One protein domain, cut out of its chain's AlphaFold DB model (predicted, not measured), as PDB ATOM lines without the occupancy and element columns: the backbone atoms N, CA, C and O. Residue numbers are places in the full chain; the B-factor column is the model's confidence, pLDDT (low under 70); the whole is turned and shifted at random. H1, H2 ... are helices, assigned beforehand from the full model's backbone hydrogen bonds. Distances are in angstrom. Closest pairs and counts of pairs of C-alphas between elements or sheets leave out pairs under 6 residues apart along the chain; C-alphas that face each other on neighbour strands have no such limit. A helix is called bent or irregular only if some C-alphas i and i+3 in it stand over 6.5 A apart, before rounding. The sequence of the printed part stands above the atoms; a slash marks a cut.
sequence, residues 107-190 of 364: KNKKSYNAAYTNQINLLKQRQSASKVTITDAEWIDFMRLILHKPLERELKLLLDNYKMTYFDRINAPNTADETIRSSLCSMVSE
ATOM      1  N   LYS A 107     191.854 141.971 200.945       53.41
ATOM      2  CA  LYS A 107     191.291 140.850 201.732       53.41
ATOM      3  C   LYS A 107     190.008 140.239 201.134       53.41
ATOM      4  O   LYS A 107     189.452 139.304 201.702       53.41
ATOM      5  N   ASN A 108     189.505 140.753 200.009       58.06
ATOM      6  CA  ASN A 108     188.219 140.380 199.443       58.06
ATOM      7  C   ASN A 108     188.312 140.138 197.925       58.06
ATOM      8  O   ASN A 108     188.241 141.071 197.125       58.06
ATOM      9  N   LYS A 109     188.393 138.862 197.519       58.97
ATOM     10  CA  LYS A 109     188.462 138.418 196.106       58.97
ATOM     11  C   LYS A 109     187.336 138.976 195.220       58.97
ATOM     12  O   LYS A 109     187.511 139.105 194.009       58.97
ATOM     13  N   LYS A 110     186.179 139.320 195.801       67.25
ATOM     14  CA  LYS A 110     185.060 139.943 195.072       67.25
ATOM     15  C   LYS A 110     185.368 141.384 194.645       67.25
ATOM     16  O   LYS A 110     184.966 141.780 193.557       67.25
ATOM     17  N   SER A 111     186.113 142.133 195.457       66.38
ATOM     18  CA  SER A 111     186.493 143.523 195.167       66.38
ATOM     19  C   SER A 111     187.518 143.604 194.030       66.38
ATOM     20  O   SER A 111     187.351 144.421 193.129       66.38
ATOM     21  N   TYR A 112     188.487 142.684 193.993       65.56
ATOM     22  CA  TYR A 112     189.471 142.600 192.908       65.56
ATOM     23  C   TYR A 112     188.822 142.300 191.550       65.56
ATOM     24  O   TYR A 112     189.064 143.000 190.572       65.56
ATOM     25  N   ASN A 113     187.934 141.298 191.482       70.12
ATOM     26  CA  ASN A 113     187.244 140.968 190.230       70.12
ATOM     27  C   ASN A 113     186.320 142.103 189.750       70.12
ATOM     28  O   ASN A 113     186.196 142.308 188.542       70.12
ATOM     29  N   ALA A 114     185.703 142.855 190.665       70.00
ATOM     30  CA  ALA A 114     184.910 144.032 190.316       70.00
ATOM     31  C   ALA A 114     185.790 145.172 189.771       70.00
ATOM     32  O   ALA A 114     185.468 145.739 188.730       70.00
ATOM     33  N   ALA A 115     186.932 145.454 190.411       68.12
ATOM     34  CA  ALA A 115     187.897 146.449 189.940       68.12
ATOM     35  C   ALA A 115     188.466 146.091 188.556       68.12
ATOM     36  O   ALA A 115     188.477 146.929 187.657       68.12
ATOM     37  N   TYR A 116     188.833 144.824 188.356       70.12
ATOM     38  CA  TYR A 116     189.300 144.283 187.080       70.12
ATOM     39  C   TYR A 116     188.253 144.438 185.965       70.12
ATOM     40  O   TYR A 116     188.546 144.927 184.877       70.12
ATOM     41  N   THR A 117     187.002 144.063 186.246       73.31
ATOM     42  CA  THR A 117     185.903 144.162 185.270       73.31
ATOM     43  C   THR A 117     185.605 145.621 184.914       73.31
ATOM     44  O   THR A 117     185.399 145.944 183.746       73.31
ATOM     45  N   ASN A 118     185.645 146.519 185.902       74.06
ATOM     46  CA  ASN A 118     185.461 147.950 185.683       74.06
ATOM     47  C   ASN A 118     186.581 148.561 184.830       74.06
ATOM     48  O   ASN A 118     186.280 149.379 183.966       74.06
ATOM     49  N   GLN A 119     187.839 148.141 185.000       69.75
ATOM     50  CA  GLN A 119     188.939 148.612 184.150       69.75
ATOM     51  C   GLN A 119     188.810 148.139 182.699       69.75
ATOM     52  O   GLN A 119     188.986 148.941 181.784       69.75
ATOM     53  N   ILE A 120     188.420 146.879 182.471       71.25
ATOM     54  CA  ILE A 120     188.148 146.378 181.114       71.25
ATOM     55  C   ILE A 120     187.025 147.182 180.453       71.25
ATOM     56  O   ILE A 120     187.136 147.557 179.286       71.25
ATOM     57  N   ASN A 121     185.951 147.473 181.187       73.56
ATOM     58  CA  ASN A 121     184.826 148.240 180.656       73.56
ATOM     59  C   ASN A 121     185.204 149.700 180.370       73.56
ATOM     60  O   ASN A 121     184.819 150.228 179.329       73.56
ATOM     61  N   LEU A 122     186.004 150.327 181.239       71.12
ATOM     62  CA  LEU A 122     186.522 151.681 181.033       71.12
ATOM     63  C   LEU A 122     187.415 151.757 179.783       71.12
ATOM     64  O   LEU A 122     187.299 152.696 178.999       71.12
ATOM     65  N   LEU A 123     188.272 150.755 179.561       61.59
ATOM     66  CA  LEU A 123     189.123 150.672 178.370       61.59
ATOM     67  C   LEU A 123     188.306 150.461 177.094       61.59
ATOM     68  O   LEU A 123     188.506 151.189 176.126       61.59
ATOM     69  N   LYS A 124     187.326 149.548 177.105       67.88
ATOM     70  CA  LYS A 124     186.393 149.359 175.979       67.88
ATOM     71  C   LYS A 124     185.615 150.636 175.654       67.88
ATOM     72  O   LYS A 124     185.397 150.945 174.487       67.88
ATOM     73  N   GLN A 125     185.226 151.397 176.677       70.00
ATOM     74  CA  GLN A 125     184.552 152.684 176.513       70.00
ATOM     75  C   GLN A 125     185.488 153.765 175.944       70.00
ATOM     76  O   GLN A 125     185.063 154.569 175.123       70.00
ATOM     77  N   ARG A 126     186.770 153.785 176.333       60.34
ATOM     78  CA  ARG A 126     187.771 154.706 175.759       60.34
ATOM     79  C   ARG A 126     188.135 154.354 174.312       60.34
ATOM     80  O   ARG A 126     188.308 155.267 173.506       60.34
ATOM     81  N   GLN A 127     188.180 153.061 173.983       57.53
ATOM     82  CA  GLN A 127     188.358 152.562 172.615       57.53
ATOM     83  C   GLN A 127     187.197 152.968 171.699       57.53
ATOM     84  O   GLN A 127     187.428 153.339 170.553       57.53
ATOM     85  N   SER A 128     185.952 152.940 172.190       62.25
ATOM     86  CA  SER A 128     184.794 153.360 171.390       62.25
ATOM     87  C   SER A 128     184.623 154.880 171.306       62.25
ATOM     88  O   SER A 128     184.046 155.373 170.338       62.25
ATOM     89  N   ALA A 129     185.128 155.632 172.290       55.59
ATOM     90  CA  ALA A 129     184.932 157.078 172.384       55.59
ATOM     91  C   ALA A 129     186.025 157.929 171.714       55.59
ATOM     92  O   ALA A 129     185.841 159.140 171.591       55.59
ATOM     93  N   SER A 130     187.162 157.365 171.287       44.88
ATOM     94  CA  SER A 130     188.252 158.197 170.770       44.88
ATOM     95  C   SER A 130     189.144 157.513 169.735       44.88
ATOM     96  O   SER A 130     189.468 156.336 169.842       44.88
ATOM     97  N   LYS A 131     189.625 158.306 168.767       53.72
ATOM     98  CA  LYS A 131     190.803 158.006 167.935       53.72
ATOM     99  C   LYS A 131     192.098 158.076 168.774       53.72
ATOM    100  O   LYS A 131     193.055 158.725 168.361       53.72
ATOM    101  N   VAL A 132     192.111 157.524 169.986       53.78
ATOM    102  CA  VAL A 132     193.311 157.501 170.833       53.78
ATOM    103  C   VAL A 132     194.144 156.305 170.415       53.78
ATOM    104  O   VAL A 132     193.742 155.154 170.565       53.78
ATOM    105  N   THR A 133     195.304 156.605 169.843       65.69
ATOM    106  CA  THR A 133     196.372 155.638 169.619       65.69
ATOM    107  C   THR A 133     196.816 155.106 170.978       65.69
ATOM    108  O   THR A 133     197.363 155.862 171.778       65.69
ATOM    109  N   ILE A 134     196.535 153.831 171.243       72.56
ATOM    110  CA  ILE A 134     197.059 153.112 172.407       72.56
ATOM    111  C   ILE A 134     198.582 153.102 172.279       72.56
ATOM    112  O   ILE A 134     199.105 152.768 171.217       72.56
ATOM    113  N   THR A 135     199.288 153.505 173.330       79.12
ATOM    114  CA  THR A 135     200.754 153.446 173.338       79.12
ATOM    115  C   THR A 135     201.234 152.008 173.525       79.12
ATOM    116  O   THR A 135     200.558 151.197 174.159       79.12
ATOM    117  N   ASP A 136     202.434 151.683 173.035       69.69
ATOM    118  CA  ASP A 136     203.017 150.342 173.198       69.69
ATOM    119  C   ASP A 136     203.085 149.908 174.673       69.69
ATOM    120  O   ASP A 136     202.874 148.739 174.992       69.69
ATOM    121  N   ALA A 137     203.312 150.851 175.594       74.38
ATOM    122  CA  ALA A 137     203.324 150.589 177.032       74.38
ATOM    123  C   ALA A 137     201.940 150.173 177.562       74.38
ATOM    124  O   ALA A 137     201.822 149.160 178.253       74.38
ATOM    125  N   GLU A 138     200.885 150.904 177.190       77.06
ATOM    126  CA  GLU A 138     199.503 150.572 177.563       77.06
ATOM    127  C   GLU A 138     199.061 149.236 176.956       77.06
ATOM    128  O   GLU A 138     198.343 148.467 177.599       77.06
ATOM    129  N   TRP A 139     199.513 148.932 175.737       74.12
ATOM    130  CA  TRP A 139     199.248 147.649 175.094       74.12
ATOM    131  C   TRP A 139     199.945 146.488 175.811       74.12
ATOM    132  O   TRP A 139     199.320 145.460 176.064       74.12
ATOM    133  N   ILE A 140     201.212 146.650 176.200       76.06
ATOM    134  CA  ILE A 140     201.948 145.639 176.972       76.06
ATOM    135  C   ILE A 140     201.265 145.381 178.317       76.06
ATOM    136  O   ILE A 140     201.087 144.224 178.697       76.06
ATOM    137  N   ASP A 141     200.843 146.427 179.025       77.44
ATOM    138  CA  ASP A 141     200.152 146.268 180.305       77.44
ATOM    139  C   ASP A 141     198.768 145.625 180.141       77.44
ATOM    140  O   ASP A 141     198.373 144.782 180.949       77.44
ATOM    141  N   PHE A 142     198.063 145.921 179.047       74.69
ATOM    142  CA  PHE A 142     196.824 145.235 178.691       74.69
ATOM    143  C   PHE A 142     197.045 143.745 178.394       74.69
ATOM    144  O   PHE A 142     196.323 142.893 178.919       74.69
ATOM    145  N   MET A 143     198.075 143.411 177.613       73.88
ATOM    146  CA  MET A 143     198.439 142.023 177.326       73.88
ATOM    147  C   MET A 143     198.845 141.281 178.602       73.88
ATOM    148  O   MET A 143     198.395 140.157 178.821       73.88
ATOM    149  N   ARG A 144     199.606 141.922 179.501       75.50
ATOM    150  CA  ARG A 144     199.908 141.376 180.834       75.50
ATOM    151  C   ARG A 144     198.634 141.094 181.618       75.50
ATOM    152  O   ARG A 144     198.524 140.026 182.210       75.50
ATOM    153  N   LEU A 145     197.664 142.007 181.599       77.06
ATOM    154  CA  LEU A 145     196.404 141.866 182.327       77.06
ATOM    155  C   LEU A 145     195.568 140.676 181.824       77.06
ATOM    156  O   LEU A 145     195.060 139.895 182.631       77.06
ATOM    157  N   ILE A 146     195.455 140.514 180.501       72.50
ATOM    158  CA  ILE A 146     194.722 139.402 179.875       72.50
ATOM    159  C   ILE A 146     195.410 138.067 180.155       72.50
ATOM    160  O   ILE A 146     194.757 137.104 180.570       72.50
ATOM    161  N   LEU A 147     196.726 138.013 179.945       72.75
ATOM    162  CA  LEU A 147     197.509 136.786 180.062       72.75
ATOM    163  C   LEU A 147     197.791 136.398 181.519       72.75
ATOM    164  O   LEU A 147     198.104 135.239 181.779       72.75
ATOM    165  N   HIS A 148     197.607 137.310 182.482       77.69
ATOM    166  CA  HIS A 148     197.863 137.053 183.900       77.69
ATOM    167  C   HIS A 148     197.140 135.801 184.408       77.69
ATOM    168  O   HIS A 148     197.754 134.941 185.028       77.69
ATOM    169  N   LYS A 149     195.831 135.666 184.154       73.75
ATOM    170  CA  LYS A 149     195.032 134.547 184.695       73.75
ATOM    171  C   LYS A 149     195.366 133.182 184.068       73.75
ATOM    172  O   LYS A 149     195.367 132.200 184.814       73.75
ATOM    173  N   PRO A 150     195.560 133.060 182.742       73.06
ATOM    174  CA  PRO A 150     196.074 131.833 182.133       73.06
ATOM    175  C   PRO A 150     197.465 131.455 182.653       73.06
ATOM    176  O   PRO A 150     197.638 130.342 183.146       73.06
ATOM    177  N   LEU A 151     198.410 132.402 182.658       76.06
ATOM    178  CA  LEU A 151     199.784 132.161 183.109       76.06
ATOM    179  C   LEU A 151     199.850 131.791 184.594       76.06
ATOM    180  O   LEU A 151     200.582 130.884 184.974       76.06
ATOM    181  N   GLU A 152     199.040 132.429 185.441       81.56
ATOM    182  CA  GLU A 152     198.935 132.092 186.865       81.56
ATOM    183  C   GLU A 152     198.465 130.643 187.075       81.56
ATOM    184  O   GLU A 152     198.956 129.958 187.973       81.56
ATOM    185  N   ARG A 153     197.542 130.141 186.240       81.81
ATOM    186  CA  ARG A 153     197.078 128.746 186.321       81.81
ATOM    187  C   ARG A 153     198.165 127.756 185.926       81.81
ATOM    188  O   ARG A 153     198.329 126.756 186.620       81.81
ATOM    189  N   GLU A 154     198.887 128.020 184.843       80.62
ATOM    190  CA  GLU A 154     199.981 127.155 184.393       80.62
ATOM    191  C   GLU A 154     201.149 127.160 185.377       80.62
ATOM    192  O   GLU A 154     201.638 126.097 185.762       80.62
ATOM    193  N   LEU A 155     201.535 128.344 185.863       80.50
ATOM    194  CA  LEU A 155     202.556 128.487 186.894       80.50
ATOM    195  C   LEU A 155     202.156 127.719 188.154       80.50
ATOM    196  O   LEU A 155     202.964 126.973 188.701       80.50
ATOM    197  N   LYS A 156     200.900 127.840 188.592       84.50
ATOM    198  CA  LYS A 156     200.396 127.074 189.731       84.50
ATOM    199  C   LYS A 156     200.489 125.566 189.491       84.50
ATOM    200  O   LYS A 156     200.985 124.864 190.361       84.50
ATOM    201  N   LEU A 157     200.061 125.075 188.327       84.12
ATOM    202  CA  LEU A 157     200.140 123.651 187.987       84.12
ATOM    203  C   LEU A 157     201.586 123.136 188.040       84.12
ATOM    204  O   LEU A 157     201.849 122.058 188.571       84.12
ATOM    205  N   LEU A 158     202.530 123.917 187.514       79.25
ATOM    206  CA  LEU A 158     203.948 123.576 187.518       79.25
ATOM    207  C   LEU A 158     204.525 123.551 188.942       79.25
ATOM    208  O   LEU A 158     205.228 122.605 189.302       79.25
ATOM    209  N   LEU A 159     204.186 124.544 189.769       80.56
ATOM    210  CA  LEU A 159     204.612 124.600 191.170       80.56
ATOM    211  C   LEU A 159     203.969 123.487 192.014       80.56
ATOM    212  O   LEU A 159     204.652 122.903 192.853       80.56
ATOM    213  N   ASP A 160     202.703 123.138 191.766       84.06
ATOM    214  CA  ASP A 160     202.007 122.026 192.427       84.06
ATOM    215  C   ASP A 160     202.669 120.680 192.069       84.06
ATOM    216  O   ASP A 160     202.942 119.862 192.950       84.06
ATOM    217  N   ASN A 161     203.031 120.474 190.797       82.75
ATOM    218  CA  ASN A 161     203.784 119.292 190.362       82.75
ATOM    219  C   ASN A 161     205.170 119.212 191.017       82.75
ATOM    220  O   ASN A 161     205.604 118.132 191.432       82.75
ATOM    221  N   TYR A 162     205.866 120.346 191.135       79.94
ATOM    222  CA  TYR A 162     207.156 120.416 191.818       79.94
ATOM    223  C   TYR A 162     207.015 120.095 193.312       79.94
ATOM    224  O   TYR A 162     207.788 119.297 193.847       79.94
ATOM    225  N   LYS A 163     205.977 120.634 193.969       80.38
ATOM    226  CA  LYS A 163     205.639 120.334 195.366       80.38
ATOM    227  C   LYS A 163     205.441 118.831 195.589       80.38
ATOM    228  O   LYS A 163     206.144 118.249 196.412       80.38
ATOM    229  N   MET A 164     204.580 118.204 194.787       82.25
ATOM    230  CA  MET A 164     204.303 116.761 194.852       82.25
ATOM    231  C   MET A 164     205.551 115.902 194.604       82.25
ATOM    232  O   MET A 164     205.744 114.856 195.224       82.25
ATOM    233  N   THR A 165     206.406 116.313 193.666       80.56
ATOM    234  CA  THR A 165     207.558 115.502 193.251       80.56
ATOM    235  C   THR A 165     208.704 115.574 194.254       80.56
ATOM    236  O   THR A 165     209.345 114.554 194.511       80.56
ATOM    237  N   TYR A 166     208.965 116.755 194.818       75.94
ATOM    238  CA  TYR A 166     210.171 117.002 195.606       75.94
ATOM    239  C   TYR A 166     209.898 117.194 197.094       75.94
ATOM    240  O   TYR A 166     210.649 116.662 197.902       75.94
ATOM    241  N   PHE A 167     208.832 117.893 197.485       71.06
ATOM    242  CA  PHE A 167     208.575 118.174 198.901       71.06
ATOM    243  C   PHE A 167     207.823 117.033 199.591       71.06
ATOM    244  O   PHE A 167     208.215 116.629 200.685       71.06
ATOM    245  N   ASP A 168     206.837 116.429 198.926       68.38
ATOM    246  CA  ASP A 168     206.070 115.325 199.525       68.38
ATOM    247  C   ASP A 168     206.894 114.030 199.634       68.38
ATOM    248  O   ASP A 168     206.687 113.227 200.542       68.38
ATOM    249  N   ARG A 169     207.893 113.838 198.760       64.88
ATOM    250  CA  ARG A 169     208.808 112.681 198.821       64.88
ATOM    251  C   ARG A 169     209.835 112.762 199.944       64.88
ATOM    252  O   ARG A 169     210.359 111.726 200.348       64.88
ATOM    253  N   ILE A 170     210.139 113.959 200.441       64.94
ATOM    254  CA  ILE A 170     211.162 114.152 201.476       64.94
ATOM    255  C   ILE A 170     210.643 113.757 202.873       64.94
ATOM    256  O   ILE A 170     211.425 113.721 203.816       64.94
ATOM    257  N   ASN A 171     209.369 113.347 203.023       53.81
ATOM    258  CA  ASN A 171     208.807 112.859 204.294       53.81
ATOM    259  C   ASN A 171     209.159 113.776 205.479       53.81
ATOM    260  O   ASN A 171     209.457 113.313 206.579       53.81
ATOM    261  N   ALA A 172     209.130 115.089 205.256       57.22
ATOM    262  CA  ALA A 172     209.201 116.075 206.317       57.22
ATOM    263  C   ALA A 172     207.770 116.567 206.585       57.22
ATOM    264  O   ALA A 172     207.396 117.638 206.115       57.22
ATOM    265  N   PRO A 173     206.939 115.827 207.347       55.84
ATOM    266  CA  PRO A 173     205.575 116.254 207.679       55.84
ATOM    267  C   PRO A 173     205.526 117.585 208.455       55.84
ATOM    268  O   PRO A 173     204.447 118.119 208.682       55.84
ATOM    269  N   ASN A 174     206.691 118.129 208.829       58.19
ATOM    270  CA  ASN A 174     206.863 119.379 209.558       58.19
ATOM    271  C   ASN A 174     207.661 120.449 208.791       58.19
ATOM    272  O   ASN A 174     208.018 121.459 209.397       58.19
ATOM    273  N   THR A 175     207.985 120.277 207.499       61.31
ATOM    274  CA  THR A 175     208.481 121.436 206.731       61.31
ATOM    275  C   THR A 175     207.363 122.461 206.659       61.31
ATOM    276  O   THR A 175     206.335 122.218 206.032       61.31
ATOM    277  N   ALA A 176     207.555 123.587 207.347       69.50
ATOM    278  CA  ALA A 176     206.570 124.649 207.419       69.50
ATOM    279  C   ALA A 176     206.202 125.110 206.002       69.50
ATOM    280  O   ALA A 176     207.086 125.356 205.177       69.50
ATOM    281  N   ASP A 177     204.906 125.275 205.731       76.12
ATOM    282  CA  ASP A 177     204.395 125.797 204.454       76.12
ATOM    283  C   ASP A 177     205.076 127.121 204.051       76.12
ATOM    284  O   ASP A 177     205.228 127.422 202.868       76.12
ATOM    285  N   GLU A 178     205.550 127.889 205.035       76.75
ATOM    286  CA  GLU A 178     206.362 129.095 204.867       76.75
ATOM    287  C   GLU A 178     207.678 128.834 204.112       76.75
ATOM    288  O   GLU A 178     208.035 129.592 203.210       76.75
ATOM    289  N   THR A 179     208.380 127.743 204.431       79.38
ATOM    290  CA  THR A 179     209.640 127.349 203.785       79.38
ATOM    291  C   THR A 179     209.398 126.906 202.347       79.38
ATOM    292  O   THR A 179     210.140 127.303 201.450       79.38
ATOM    293  N   ILE A 180     208.321 126.150 202.107       78.25
ATOM    294  CA  ILE A 180     207.916 125.747 200.753       78.25
ATOM    295  C   ILE A 180     207.575 126.997 199.936       78.25
ATOM    296  O   ILE A 180     208.122 127.198 198.855       78.25
ATOM    297  N   ARG A 181     206.741 127.893 200.477       80.62
ATOM    298  CA  ARG A 181     206.367 129.154 199.824       80.62
ATOM    299  C   ARG A 181     207.585 130.018 199.506       80.62
ATOM    300  O   ARG A 181     207.701 130.499 198.383       80.62
ATOM    301  N   SER A 182     208.500 130.187 200.459       83.25
ATOM    302  CA  SER A 182     209.737 130.951 200.268       83.25
ATOM    303  C   SER A 182     210.612 130.349 199.165       83.25
ATOM    304  O   SER A 182     211.060 131.078 198.281       83.25
ATOM    305  N   SER A 183     210.773 129.022 199.148       81.56
ATOM    306  CA  SER A 183     211.524 128.323 198.102       81.56
ATOM    307  C   SER A 183     210.890 128.509 196.722       81.56
ATOM    308  O   SER A 183     211.601 128.812 195.767       81.56
ATOM    309  N   LEU A 184     209.562 128.380 196.604       81.31
ATOM    310  CA  LEU A 184     208.860 128.573 195.333       81.31
ATOM    311  C   LEU A 184     208.971 130.027 194.840       81.31
ATOM    312  O   LEU A 184     209.251 130.256 193.665       81.31
ATOM    313  N   CYS A 185     208.823 131.013 195.731       83.44
ATOM    314  CA  CYS A 185     209.013 132.428 195.396       83.44
ATOM    315  C   CYS A 185     210.450 132.736 194.943       83.44
ATOM    316  O   CYS A 185     210.637 133.533 194.021       83.44
ATOM    317  N   SER A 186     211.453 132.096 195.552       85.88
ATOM    318  CA  SER A 186     212.854 132.234 195.141       85.88
ATOM    319  C   SER A 186     213.072 131.722 193.718       85.88
ATOM    320  O   SER A 186     213.669 132.433 192.916       85.88
ATOM    321  N   MET A 187     212.523 130.550 193.366       81.94
ATOM    322  CA  MET A 187     212.640 130.000 192.005       81.94
ATOM    323  C   MET A 187     212.028 130.931 190.952       81.94
ATOM    324  O   MET A 187     212.624 131.161 189.904       81.94
ATOM    325  N   VAL A 188     210.849 131.496 191.233       82.94
ATOM    326  CA  VAL A 188     210.196 132.446 190.315       82.94
ATOM    327  C   VAL A 188     211.028 133.723 190.163       82.94
ATOM    328  O   VAL A 188     211.168 134.238 189.055       82.94
ATOM    329  N   SER A 189     211.618 134.216 191.254       84.06
ATOM    330  CA  SER A 189     212.469 135.413 191.236       84.06
ATOM    331  C   SER A 189     213.766 135.190 190.450       84.06
ATOM    332  O   SER A 189     214.190 136.065 189.699       84.06
ATOM    333  N   GLU A 190     214.375 134.011 190.569       82.19
ATOM    334  CA  GLU A 190     215.578 133.626 189.820       82.19
ATOM    335  C   GLU A 190     215.291 133.435 188.321       82.19
ATOM    336  O   GLU A 190     216.048 133.910 187.468       82.19
TER     337      GLU A 190
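What this domain is: This is residues 107 to 190 of the 364 residues of the protein "Hypothetical protein" of Rotaria sordida (UniProt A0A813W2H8). A long bent helix, H2, makes most of the length of an open, loosely joined chain of three helices, and a helix folds back from each of its two ends. H1 comes before its H2a arm and opens away from it, with residues 107 to 115 sticking out, while H3 folds back after the H2b arm and crosses it at a steep tilt. The printed part has 84 residues with three named helices, in the order H1, H2, H3, and no named strand; the class is all helix. The whole is extended, with a radius of gyration of the C-alphas of 19.0 A and spans of 60 by 28 by 16 A.

How they stand to each other: H2, residues 136 to 170, was assigned as one helix by its hydrogen bonds, but it is bent: C-alphas 146 and 149 are 6.8 A apart. Its arms are H2a, residues 136 to 146, and H2b, residues 149 to 170, and their lines stand at a steep tilt of 56 degrees. H2b has a kink of 30 degrees near residue 164. H3, residues 177 to 190, and H2b only just touch, with 3 pairs of C-alphas within 8 A. Their closest C-alphas are those of Leu 159 and Leu 184, 7.2 A apart. H2b touches H3 with residues 159 to 167 alone, and H3 touches H2b with residues 180 to 184 alone. The two run opposite ways at a steep tilt of 57 degrees, and their centres are 11.4 A apart. H1, residues 109 to 129, is near H2a, with 5 pairs of C-alphas within 10 A but no pair within 8 A. H1 is apart from H2b and from H3, and H2a is apart from H3. In H1, H2a and H3 every O i to N i+4 pair is within hydrogen-bond range; in H2b 15 of 18 are.

Where its parts are: The arm H2b measures 30.9 A from C-alpha 149 to C-alpha 170, which is at (211.162, 114.152, 201.476). The arm H2a is 15.3 A long; residues 147 and 148 belong to neither arm. H1 begins with C-alpha 109 at (188.462, 138.418, 196.106) and is 30.4 A long. H3 is 20.0 A long and ends with C-alpha 190 at (215.578, 133.626, 189.820).

The domain as a whole: The outline is a rod, and the two C-alphas farthest apart, those of Lys 131 and Asn 171, are 60.7 A apart. The printed part has no cut. Both links, H1 to H2 and H2 to H3, are short, with 6 residues each. Residues 124 to 141 and 168 to 174 are among those that stand free. The mean pLDDT of the printed part is 72.2, and 28 residues are under 70, among them residues 107 to 112, 126 to 133 and 168 to 176.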